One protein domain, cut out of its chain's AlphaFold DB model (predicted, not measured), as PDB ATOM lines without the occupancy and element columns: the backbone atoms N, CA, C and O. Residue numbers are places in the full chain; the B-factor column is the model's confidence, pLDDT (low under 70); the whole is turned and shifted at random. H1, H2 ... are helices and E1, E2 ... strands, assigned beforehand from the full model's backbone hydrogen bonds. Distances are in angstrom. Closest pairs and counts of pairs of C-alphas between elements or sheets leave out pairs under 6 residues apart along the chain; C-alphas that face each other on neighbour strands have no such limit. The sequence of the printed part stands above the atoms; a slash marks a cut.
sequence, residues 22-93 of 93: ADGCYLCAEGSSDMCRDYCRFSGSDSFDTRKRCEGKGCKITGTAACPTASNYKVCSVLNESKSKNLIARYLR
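AT A GLANCE: This is residues 22 to 93 of the 93 residues of an uncharacterized protein of Leptospira semungkisensis (UniProt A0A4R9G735). A small, twisted sheet of four strands has one helix, H1, over one of its faces, and a second helix, H2, sticks out from this body as an arm, with residues 82 to 93 standing free. The arm makes the length: the C-alphas span 43 by 24 by 24 A, while the body without it spans 25 by 22 by 20 A. The printed part has 72 residues with four named strands and two named helices, in the order E1, E2, H1, E3, E4, H2, and its class is mixed, helices and strands. The sheet's order is E3, E1, E2, E4, and it is mixed, with E2 and E4 parallel and the other neighbours antiparallel. The whole is only just compact, close to loose, with a radius of gyration of the C-alphas of 13.0 A.

HOW THE PARTS SIT: E1, residues 23 to 28, and E2, residues 39 to 43, form a hairpin, antiparallel at 154 degrees, with N 26 and O 40 within hydrogen-bond range at 2.8 A. H1, residues 48 to 56, is on the sheet at a height over the sheet of 9.0 A. It lies over E1 and E2 and runs slantwise to the strands, at 48 degrees to E1 on the local plane. The closest C-alphas of H1 and E2 are those of Cys 54 and Cys 40, 6.0 A apart. E3, residues 61 to 65, is an edge strand, antiparallel to E1 at 143 degrees, with N 27 and O 63 at 2.9 A. E2, H1 and E3 make a split strand-helix-strand unit, two strands running the same way with E1 between them in the sheet; its crossover is right-handed. E4, residues 75 to 77, is the other edge strand, parallel to E2 at 30 degrees, with N 41 and O 76 at 2.7 A. H2, residues 81 to 91, is not on the sheet, and H1 and H2 are apart. In H1 and H2 every O i to N i+4 pair is within hydrogen-bond range.

IN THESE COORDINATES: E1 begins at C-alpha 23, at (261.631, 222.774, 260.720), and is 16.1 A long. E2 measures 13.4 A, H1 12.1 A, E3 10.6 A and E4 6.7 A. H1 begins at C-alpha 48, at (268.302, 236.704, 261.446). H2 is 15.8 A long and ends at C-alpha 91, at (243.466, 239.817, 273.596).

THE WHOLE: The C-alphas farthest apart are those of Asn 72 and Arg 93, 43.4 A. The printed part has no cut, and no link is long. The mean pLDDT of the printed part is 81.8; residue 22 and residues 79 to 93 are under 70, and the mean over H2 is 56.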
ATOM      1  N   ALA A  22     260.432 223.981 256.180       62.97
ATOM      2  CA  ALA A  22     260.994 222.891 256.966       62.97
ATOM      3  C   ALA A  22     261.329 223.382 258.385       62.97
ATOM      4  O   ALA A  22     261.855 224.482 258.558       62.97
ATOM      5  N   ASP A  23     261.035 222.570 259.401       77.62
ATOM      6  CA  ASP A  23     261.631 222.774 260.720       77.62
ATOM      7  C   ASP A  23     263.143 222.548 260.606       77.62
ATOM      8  O   ASP A  23     263.588 221.493 260.147       77.62
ATOM      9  N   GLY A  24     263.927 223.538 261.022       86.81
ATOM     10  CA  GLY A  24     265.385 223.484 261.015       86.81
ATOM     11  C   GLY A  24     265.957 223.505 262.427       86.81
ATOM     12  O   GLY A  24     265.286 223.890 263.388       86.81
ATOM     13  N   CYS A  25     267.216 223.096 262.567       91.44
ATOM     14  CA  CYS A  25     267.962 223.264 263.806       91.44
ATOM     15  C   CYS A  25     269.244 224.054 263.568       91.44
ATOM     16  O   CYS A  25     269.894 223.939 262.534       91.44
ATOM     17  N   TYR A  26     269.639 224.842 264.555       93.25
ATOM     18  CA  TYR A  26     270.973 225.410 264.629       93.25
ATOM     19  C   TYR A  26     271.865 224.530 265.492       93.25
ATOM     20  O   TYR A  26     271.408 223.999 266.504       93.25
ATOM     21  N   LEU A  27     273.125 224.402 265.089       93.94
ATOM     22  CA  LEU A  27     274.182 223.817 265.906       93.94
ATOM     23  C   LEU A  27     274.604 224.834 266.964       93.94
ATOM     24  O   LEU A  27     274.952 225.969 266.624       93.94
ATOM     25  N   CYS A  28     274.585 224.419 268.226       93.69
ATOM     26  CA  CYS A  28     275.059 225.227 269.338       93.69
ATOM     27  C   CYS A  28     276.510 224.839 269.675       93.69
ATOM     28  O   CYS A  28     276.863 223.663 269.699       93.69
ATOM     29  N   ALA A  29     277.375 225.833 269.881       91.69
ATOM     30  CA  ALA A  29     278.771 225.632 270.264       91.69
ATOM     31  C   ALA A  29     278.897 225.215 271.733       91.69
ATOM     32  O   ALA A  29     278.007 225.481 272.549       91.69
ATOM     33  N   GLU A  30     280.075 224.710 272.101       87.69
ATOM     34  CA  GLU A  30     280.474 224.615 273.504       87.69
ATOM     35  C   GLU A  30     280.398 225.989 274.196       87.69
ATOM     36  O   GLU A  30     280.719 227.035 273.621       87.69
ATOM     37  N   GLY A  31     279.913 225.991 275.441       87.31
ATOM     38  CA  GLY A  31     279.588 227.212 276.185       87.31
ATOM     39  C   GLY A  31     278.178 227.759 275.931       87.31
ATOM     40  O   GLY A  31     277.849 228.831 276.439       87.31
ATOM     41  N   SER A  32     277.345 227.044 275.170       90.69
ATOM     42  CA  SER A  32     275.903 227.306 275.116       90.69
ATOM     43  C   SER A  32     275.207 226.893 276.421       90.69
ATOM     44  O   SER A  32     275.696 226.038 277.157       90.69
ATOM     45  N   SER A  33     274.056 227.503 276.712       89.94
ATOM     46  CA  SER A  33     273.237 227.196 277.897       89.94
ATOM     47  C   SER A  33     272.839 225.717 277.959       89.94
ATOM     48  O   SER A  33     272.576 225.116 276.920       89.94
ATOM     49  N   ASP A  34     272.706 225.145 279.162       88.19
ATOM     50  CA  ASP A  34     272.375 223.720 279.368       88.19
ATOM     51  C   ASP A  34     271.082 223.295 278.643       88.19
ATOM     52  O   ASP A  34     270.982 222.206 278.077       88.19
ATOM     53  N   MET A  35     270.117 224.217 278.563       83.25
ATOM     54  CA  MET A  35     268.842 224.017 277.870       83.25
ATOM     55  C   MET A  35     269.003 223.874 276.345       83.25
ATOM     56  O   MET A  35     268.224 223.164 275.716       83.25
ATOM     57  N   CYS A  36     269.995 224.551 275.758       88.69
ATOM     58  CA  CYS A  36     270.273 224.634 274.320       88.69
ATOM     59  C   CYS A  36     271.712 224.190 274.011       88.69
ATOM     60  O   CYS A  36     272.394 224.826 273.208       88.69
ATOM     61  N   ARG A  37     272.221 223.172 274.710       89.94
ATOM     62  CA  ARG A  37     273.652 222.853 274.663       89.94
ATOM     63  C   ARG A  37     274.094 222.368 273.286       89.94
ATOM     64  O   ARG A  37     275.138 222.795 272.811       89.94
ATOM     65  N   ASP A  38     273.292 221.511 272.660       92.31
ATOM     66  CA  ASP A  38     273.683 220.819 271.433       92.31
ATOM     67  C   ASP A  38     272.984 221.433 270.205       92.31
ATOM     68  O   ASP A  38     273.634 221.746 269.206       92.31
ATOM     69  N   TYR A  39     271.665 221.668 270.280       92.12
ATOM     70  CA  TYR A  39     270.903 222.235 269.161       92.12
ATOM     71  C   TYR A  39     269.801 223.213 269.591       92.12
ATOM     72  O   TYR A  39     269.233 223.120 270.681       92.12
ATOM     73  N   CYS A  40     269.430 224.113 268.678       92.81
ATOM     74  CA  CYS A  40     268.255 224.970 268.813       92.81
ATOM     75  C   CYS A  40     267.308 224.808 267.619       92.81
ATOM     76  O   CYS A  40     267.653 225.155 266.493       92.81
ATOM     77  N   ARG A  41     266.102 224.297 267.866       91.38
ATOM     78  CA  ARG A  41     265.058 224.045 266.868       91.38
ATOM     79  C   ARG A  41     264.232 225.295 266.579       91.38
ATOM     80  O   ARG A  41     263.691 225.919 267.496       91.38
ATOM     81  N   PHE A  42     264.054 225.597 265.301       89.56
ATOM     82  CA  PHE A  42     263.213 226.674 264.794       89.56
ATOM     83  C   PHE A  42     262.227 226.146 263.740       89.56
ATOM     84  O   PHE A  42     262.467 225.125 263.101       89.56
ATOM     85  N   SER A  43     261.111 226.854 263.569       85.44
ATOM     86  CA  SER A  43     260.199 226.672 262.433       85.44
ATOM     87  C   SER A  43     260.351 227.869 261.524       85.44
ATOM     88  O   SER A  43     260.445 228.999 262.014       85.44
ATOM     89  N   GLY A  44     260.286 227.640 260.222       81.50
ATOM     90  CA  GLY A  44     260.451 228.698 259.239       81.50
ATOM     91  C   GLY A  44     261.752 228.560 258.478       81.50
ATOM     92  O   GLY A  44     262.547 227.649 258.690       81.50
ATOM     93  N   SER A  45     261.978 229.528 257.606       81.88
ATOM     94  CA  SER A  45     263.269 229.717 256.964       81.88
ATOM     95  C   SER A  45     264.307 230.211 257.973       81.88
ATOM     96  O   SER A  45     263.980 230.960 258.898       81.88
ATOM     97  N   ASP A  46     265.568 229.836 257.758       85.31
ATOM     98  CA  ASP A  46     266.701 230.413 258.481       85.31
ATOM     99  C   ASP A  46     266.724 231.933 258.256       85.31
ATOM    100  O   ASP A  46     266.861 232.413 257.130       85.31
ATOM    101  N   SER A  47     266.519 232.696 259.328       85.94
ATOM    102  CA  SER A  47     266.448 234.150 259.309       85.94
ATOM    103  C   SER A  47     267.240 234.739 260.474       85.94
ATOM    104  O   SER A  47     267.515 234.084 261.481       85.94
ATOM    105  N   PHE A  48     267.596 236.018 260.366       87.75
ATOM    106  CA  PHE A  48     268.302 236.704 261.446       87.75
ATOM    107  C   PHE A  48     267.511 236.672 262.762       87.75
ATOM    108  O   PHE A  48     268.079 236.440 263.824       87.75
ATOM    109  N   ASP A  49     266.192 236.840 262.698       87.50
ATOM    110  CA  ASP A  49     265.331 236.810 263.877       87.50
ATOM    111  C   ASP A  49     265.291 235.415 264.536       87.50
ATOM    112  O   ASP A  49     265.443 235.322 265.758       87.50
ATOM    113  N   THR A  50     265.190 234.324 263.764       88.12
ATOM    114  CA  THR A  50     265.229 232.958 264.322       88.12
ATOM    115  C   THR A  50     266.576 232.664 264.980       88.12
ATOM    116  O   THR A  50     266.605 232.098 266.076       88.12
ATOM    117  N   ARG A  51     267.680 233.131 264.381       90.25
ATOM    118  CA  ARG A  51     269.015 233.062 264.990       90.25
ATOM    119  C   ARG A  51     269.091 233.844 266.300       90.25
ATOM    120  O   ARG A  51     269.473 233.278 267.322       90.25
ATOM    121  N   LYS A  52     268.658 235.110 266.314       90.88
ATOM    122  CA  LYS A  52     268.670 235.954 267.523       90.88
ATOM    123  C   LYS A  52     267.840 235.365 268.662       90.88
ATOM    124  O   LYS A  52     268.233 235.504 269.816       90.88
ATOM    125  N   ARG A  53     266.719 234.697 268.376       89.31
ATOM    126  CA  ARG A  53     265.920 234.018 269.413       89.31
ATOM    127  C   ARG A  53     266.667 232.845 270.041       89.31
ATOM    128  O   ARG A  53     266.646 232.703 271.259       89.31
ATOM    129  N   CYS A  54     267.344 232.032 269.232       91.62
ATOM    130  CA  CYS A  54     268.181 230.942 269.735       91.62
ATOM    131  C   CYS A  54     269.378 231.471 270.542       91.62
ATOM    132  O   CYS A  54     269.642 230.977 271.638       91.62
ATOM    133  N   GLU A  55     270.034 232.535 270.070       91.38
ATOM    134  CA  GLU A  55     271.065 233.246 270.839       91.38
ATOM    135  C   GLU A  55     270.525 233.800 272.162       91.38
ATOM    136  O   GLU A  55     271.188 233.695 273.189       91.38
ATOM    137  N   GLY A  56     269.298 234.331 272.168       90.69
ATOM    138  CA  GLY A  56     268.621 234.817 273.372       90.69
ATOM    139  C   GLY A  56     268.348 233.725 274.409       90.69
ATOM    140  O   GLY A  56     268.301 234.019 275.601       90.69
ATOM    141  N   LYS A  57     268.238 232.460 273.985       88.38
ATOM    142  CA  LYS A  57     268.196 231.295 274.888       88.38
ATOM    143  C   LYS A  57     269.584 230.800 275.318       88.38
ATOM    144  O   LYS A  57     269.686 229.834 276.072       88.38
ATOM    145  N   GLY A  58     270.646 231.463 274.867       91.00
ATOM    146  CA  GLY A  58     272.028 231.134 275.190       91.00
ATOM    147  C   GLY A  58     272.660 230.098 274.264       91.00
ATOM    148  O   GLY A  58     273.663 229.510 274.651       91.00
ATOM    149  N   CYS A  59     272.106 229.844 273.073       93.06
ATOM    150  CA  CYS A  59     272.773 229.032 272.051       93.06
ATOM    151  C   CYS A  59     273.775 229.886 271.264       93.06
ATOM    152  O   CYS A  59     273.386 230.843 270.593       93.06
ATOM    153  N   LYS A  60     275.059 229.523 271.284       94.00
ATOM    154  CA  LYS A  60     276.048 230.086 270.354       94.00
ATOM    155  C   LYS A  60     275.959 229.362 269.020       94.00
ATOM    156  O   LYS A  60     276.486 228.265 268.880       94.00
ATOM    157  N   ILE A  61     275.305 229.978 268.046       93.44
ATOM    158  CA  ILE A  61     275.086 229.357 266.738       93.44
ATOM    159  C   ILE A  61     276.404 229.266 265.964       93.44
ATOM    160  O   ILE A  61     277.042 230.283 265.701       93.44
ATOM    161  N   THR A  62     276.783 228.056 265.556       93.06
ATOM    162  CA  THR A  62     277.935 227.813 264.666       93.06
ATOM    163  C   THR A  62     277.510 227.554 263.227       93.06
ATOM    164  O   THR A  62     278.251 227.851 262.293       93.06
ATOM    165  N   GLY A  63     276.297 227.041 263.033       90.12
ATOM    166  CA  GLY A  63     275.769 226.698 261.723       90.12
ATOM    167  C   GLY A  63     274.334 226.197 261.783       90.12
ATOM    168  O   GLY A  63     273.711 226.148 262.845       90.12
ATOM    169  N   THR A  64     273.823 225.812 260.620       91.12
ATOM    170  CA  THR A  64     272.467 225.288 260.437       91.12
ATOM    171  C   THR A  64     272.561 223.808 260.062       91.12
ATOM    172  O   THR A  64     273.400 223.426 259.251       91.12
ATOM    173  N   ALA A  65     271.728 222.969 260.674       88.69
ATOM    174  CA  ALA A  65     271.709 221.521 260.501       88.69
ATOM    175  C   ALA A  65     270.281 220.960 260.521       88.69
ATOM    176  O   ALA A  65     269.321 221.613 260.942       88.69
ATOM    177  N   ALA A  66     270.147 219.706 260.096       86.56
ATOM    178  CA  ALA A  66     268.940 218.936 260.357       86.56
ATOM    179  C   ALA A  66     268.809 218.669 261.864       86.56
ATOM    180  O   ALA A  66     269.800 218.405 262.547       86.56
ATOM    181  N   CYS A  67     267.583 218.734 262.386       86.19
ATOM    182  CA  CYS A  67     267.338 218.429 263.788       86.19
ATOM    183  C   CYS A  67     267.621 216.950 264.078       86.19
ATOM    184  O   CYS A  67     267.070 216.091 263.384       86.19
ATOM    185  N   PRO A  68     268.429 216.631 265.102       87.06
ATOM    186  CA  PRO A  68     268.641 215.247 265.485       87.06
ATOM    187  C   PRO A  68     267.352 214.650 266.061       87.06
ATOM    188  O   PRO A  68     266.615 215.309 266.794       87.06
ATOM    189  N   THR A  69     267.106 213.376 265.768       82.31
ATOM    190  CA  THR A  69     265.966 212.615 266.315       82.31
ATOM    191  C   THR A  69     266.327 211.847 267.587       82.31
ATOM    192  O   THR A  69     265.457 211.284 268.245       82.31
ATOM    193  N   ALA A  70     267.615 211.788 267.930       85.44
ATOM    194  CA  ALA A  70     268.091 211.064 269.099       85.44
ATOM    195  C   ALA A  70     267.875 211.875 270.386       85.44
ATOM    196  O   ALA A  70     268.226 213.052 270.457       85.44
ATOM    197  N   SER A  71     267.386 211.217 271.436       79.19
ATOM    198  CA  SER A  71     267.086 211.849 272.732       79.19
ATOM    199  C   SER A  71     268.315 212.235 273.567       79.19
ATOM    200  O   SER A  71     268.169 212.842 274.624       79.19
ATOM    201  N   ASN A  72     269.525 211.879 273.124       85.31
ATOM    202  CA  ASN A  72     270.768 212.175 273.847       85.31
ATOM    203  C   ASN A  72     271.225 213.633 273.692       85.31
ATOM    204  O   ASN A  72     272.052 214.103 274.474       85.31
ATOM    205  N   TYR A  73     270.686 214.347 272.701       87.00
ATOM    206  CA  TYR A  73     271.012 215.747 272.457       87.00
ATOM    207  C   TYR A  73     270.098 216.669 273.259       87.00
ATOM    208  O   TYR A  73     268.878 216.497 273.307       87.00
ATOM    209  N   LYS A  74     270.682 217.700 273.859       90.12
ATOM    210  CA  LYS A  74     269.958 218.807 274.475       90.12
ATOM    211  C   LYS A  74     269.545 219.785 273.389       90.12
ATOM    212  O   LYS A  74     270.355 220.561 272.878       90.12
ATOM    213  N   VAL A  75     268.267 219.705 273.035       90.69
ATOM    214  CA  VAL A  75     267.649 220.537 272.009       90.69
ATOM    215  C   VAL A  75     266.629 221.459 272.658       90.69
ATOM    216  O   VAL A  75     265.654 220.993 273.246       90.69
ATOM    217  N   CYS A  76     266.813 222.767 272.507       89.94
ATOM    218  CA  CYS A  76     265.776 223.734 272.852       89.94
ATOM    219  C   CYS A  76     264.978 224.138 271.619       89.94
ATOM    220  O   CYS A  76     265.405 223.922 270.489       89.94
ATOM    221  N   SER A  77     263.811 224.744 271.817       88.06
ATOM    222  CA  SER A  77     262.957 225.196 270.722       88.06
ATOM    223  C   SER A  77     262.580 226.668 270.872       88.06
ATOM    224  O   SER A  77     262.345 227.169 271.977       88.06
ATOM    225  N   VAL A  78     262.527 227.372 269.742       85.50
ATOM    226  CA  VAL A  78     262.048 228.766 269.629       85.50
ATOM    227  C   VAL A  78     260.804 228.869 268.742       85.50
ATOM    228  O   VAL A  78     260.459 229.935 268.224       85.50
ATOM    229  N   LEU A  79     260.119 227.734 268.577       69.12
ATOM    230  CA  LEU A  79     258.875 227.584 267.834       69.12
ATOM    231  C   LEU A  79     257.834 228.555 268.425       69.12
ATOM    232  O   LEU A  79     257.404 228.401 269.563       69.12
ATOM    233  N   ASN A  80     257.419 229.556 267.646       58.09
ATOM    234  CA  ASN A  80     256.269 230.425 267.933       58.09
ATOM    235  C   ASN A  80     256.326 231.399 269.131       58.09
ATOM    236  O   ASN A  80     255.271 231.768 269.655       58.09
ATOM    237  N   GLU A  81     257.477 231.973 269.491       54.56
ATOM    238  CA  GLU A  81     257.431 233.134 270.407       54.56
ATOM    239  C   GLU A  81     256.758 234.376 269.779       54.56
ATOM    240  O   GLU A  81     256.081 235.131 270.481       54.56
ATOM    241  N   SER A  82     256.841 234.574 268.453       53.25
ATOM    242  CA  SER A  82     256.179 235.712 267.782       53.25
ATOM    243  C   SER A  82     254.659 235.571 267.671       53.25
ATOM    244  O   SER A  82     253.947 236.579 267.710       53.25
ATOM    245  N   LYS A  83     254.148 234.337 267.558       51.19
ATOM    246  CA  LYS A  83     252.706 234.067 267.466       51.19
ATOM    247  C   LYS A  83     252.031 234.262 268.824       51.19
ATOM    248  O   LYS A  83     250.970 234.874 268.887       51.19
ATOM    249  N   SER A  84     252.686 233.833 269.905       54.12
ATOM    250  CA  SER A  84     252.176 233.986 271.273       54.12
ATOM    251  C   SER A  84     252.073 235.460 271.700       54.12
ATOM    252  O   SER A  84     251.018 235.899 272.153       54.12
ATOM    253  N   LYS A  85     253.106 236.277 271.443       53.81
ATOM    254  CA  LYS A  85     253.081 237.714 271.793       53.81
ATOM    255  C   LYS A  85     252.024 238.505 271.017       53.81
ATOM    256  O   LYS A  85     251.364 239.360 271.598       53.81
ATOM    257  N   ASN A  86     251.817 238.196 269.735       55.66
ATOM    258  CA  ASN A  86     250.765 238.836 268.936       55.66
ATOM    259  C   ASN A  86     249.353 238.411 269.359       55.66
ATOM    260  O   ASN A  86     248.446 239.233 269.310       55.66
ATOM    261  N   LEU A  87     249.155 237.160 269.792       58.97
ATOM    262  CA  LEU A  87     247.864 236.696 270.312       58.97
ATOM    263  C   LEU A  87     247.515 237.376 271.640       58.97
ATOM    264  O   LEU A  87     246.396 237.853 271.799       58.97
ATOM    265  N   ILE A  88     248.483 237.493 272.552       60.12
ATOM    266  CA  ILE A  88     248.288 238.180 273.836       60.12
ATOM    267  C   ILE A  88     248.043 239.682 273.619       60.12
ATOM    268  O   ILE A  88     247.121 240.243 274.201       60.12
ATOM    269  N   ALA A  89     248.793 240.327 272.719       58.78
ATOM    270  CA  ALA A  89     248.584 241.736 272.376       58.78
ATOM    271  C   ALA A  89     247.219 242.010 271.713       58.78
ATOM    272  O   ALA A  89     246.700 243.117 271.821       58.78
ATOM    273  N   ARG A  90     246.626 241.015 271.036       57.28
ATOM    274  CA  ARG A  90     245.273 241.104 270.457       57.28
ATOM    275  C   ARG A  90     244.161 240.874 271.475       57.28
ATOM    276  O   ARG A  90     243.064 241.356 271.248       57.28
ATOM    277  N   TYR A  91     244.428 240.112 272.532       58.44
ATOM    278  CA  TYR A  91     243.466 239.817 273.596       58.44
ATOM    279  C   TYR A  91     243.365 240.951 274.630       58.44
ATOM    280  O   TYR A  91     242.338 241.110 275.274       58.44
ATOM    281  N   LEU A  92     244.429 241.744 274.784       64.69
ATOM    282  CA  LEU A  92     244.501 242.882 275.711       64.69
ATOM    283  C   LEU A  92     244.011 244.221 275.113       64.69
ATOM    284  O   LEU A  92     244.230 245.266 275.723       64.69
ATOM    285  N   ARG A  93     243.387 244.207 273.931       49.16
ATOM    286  CA  ARG A  93     242.769 245.373 273.281       49.16
ATOM    287  C   ARG A  93     241.276 245.128 273.133       49.16
ATOM    288  O   ARG A  93     240.525 246.106 273.318       49.16
TER     289      ARG A  93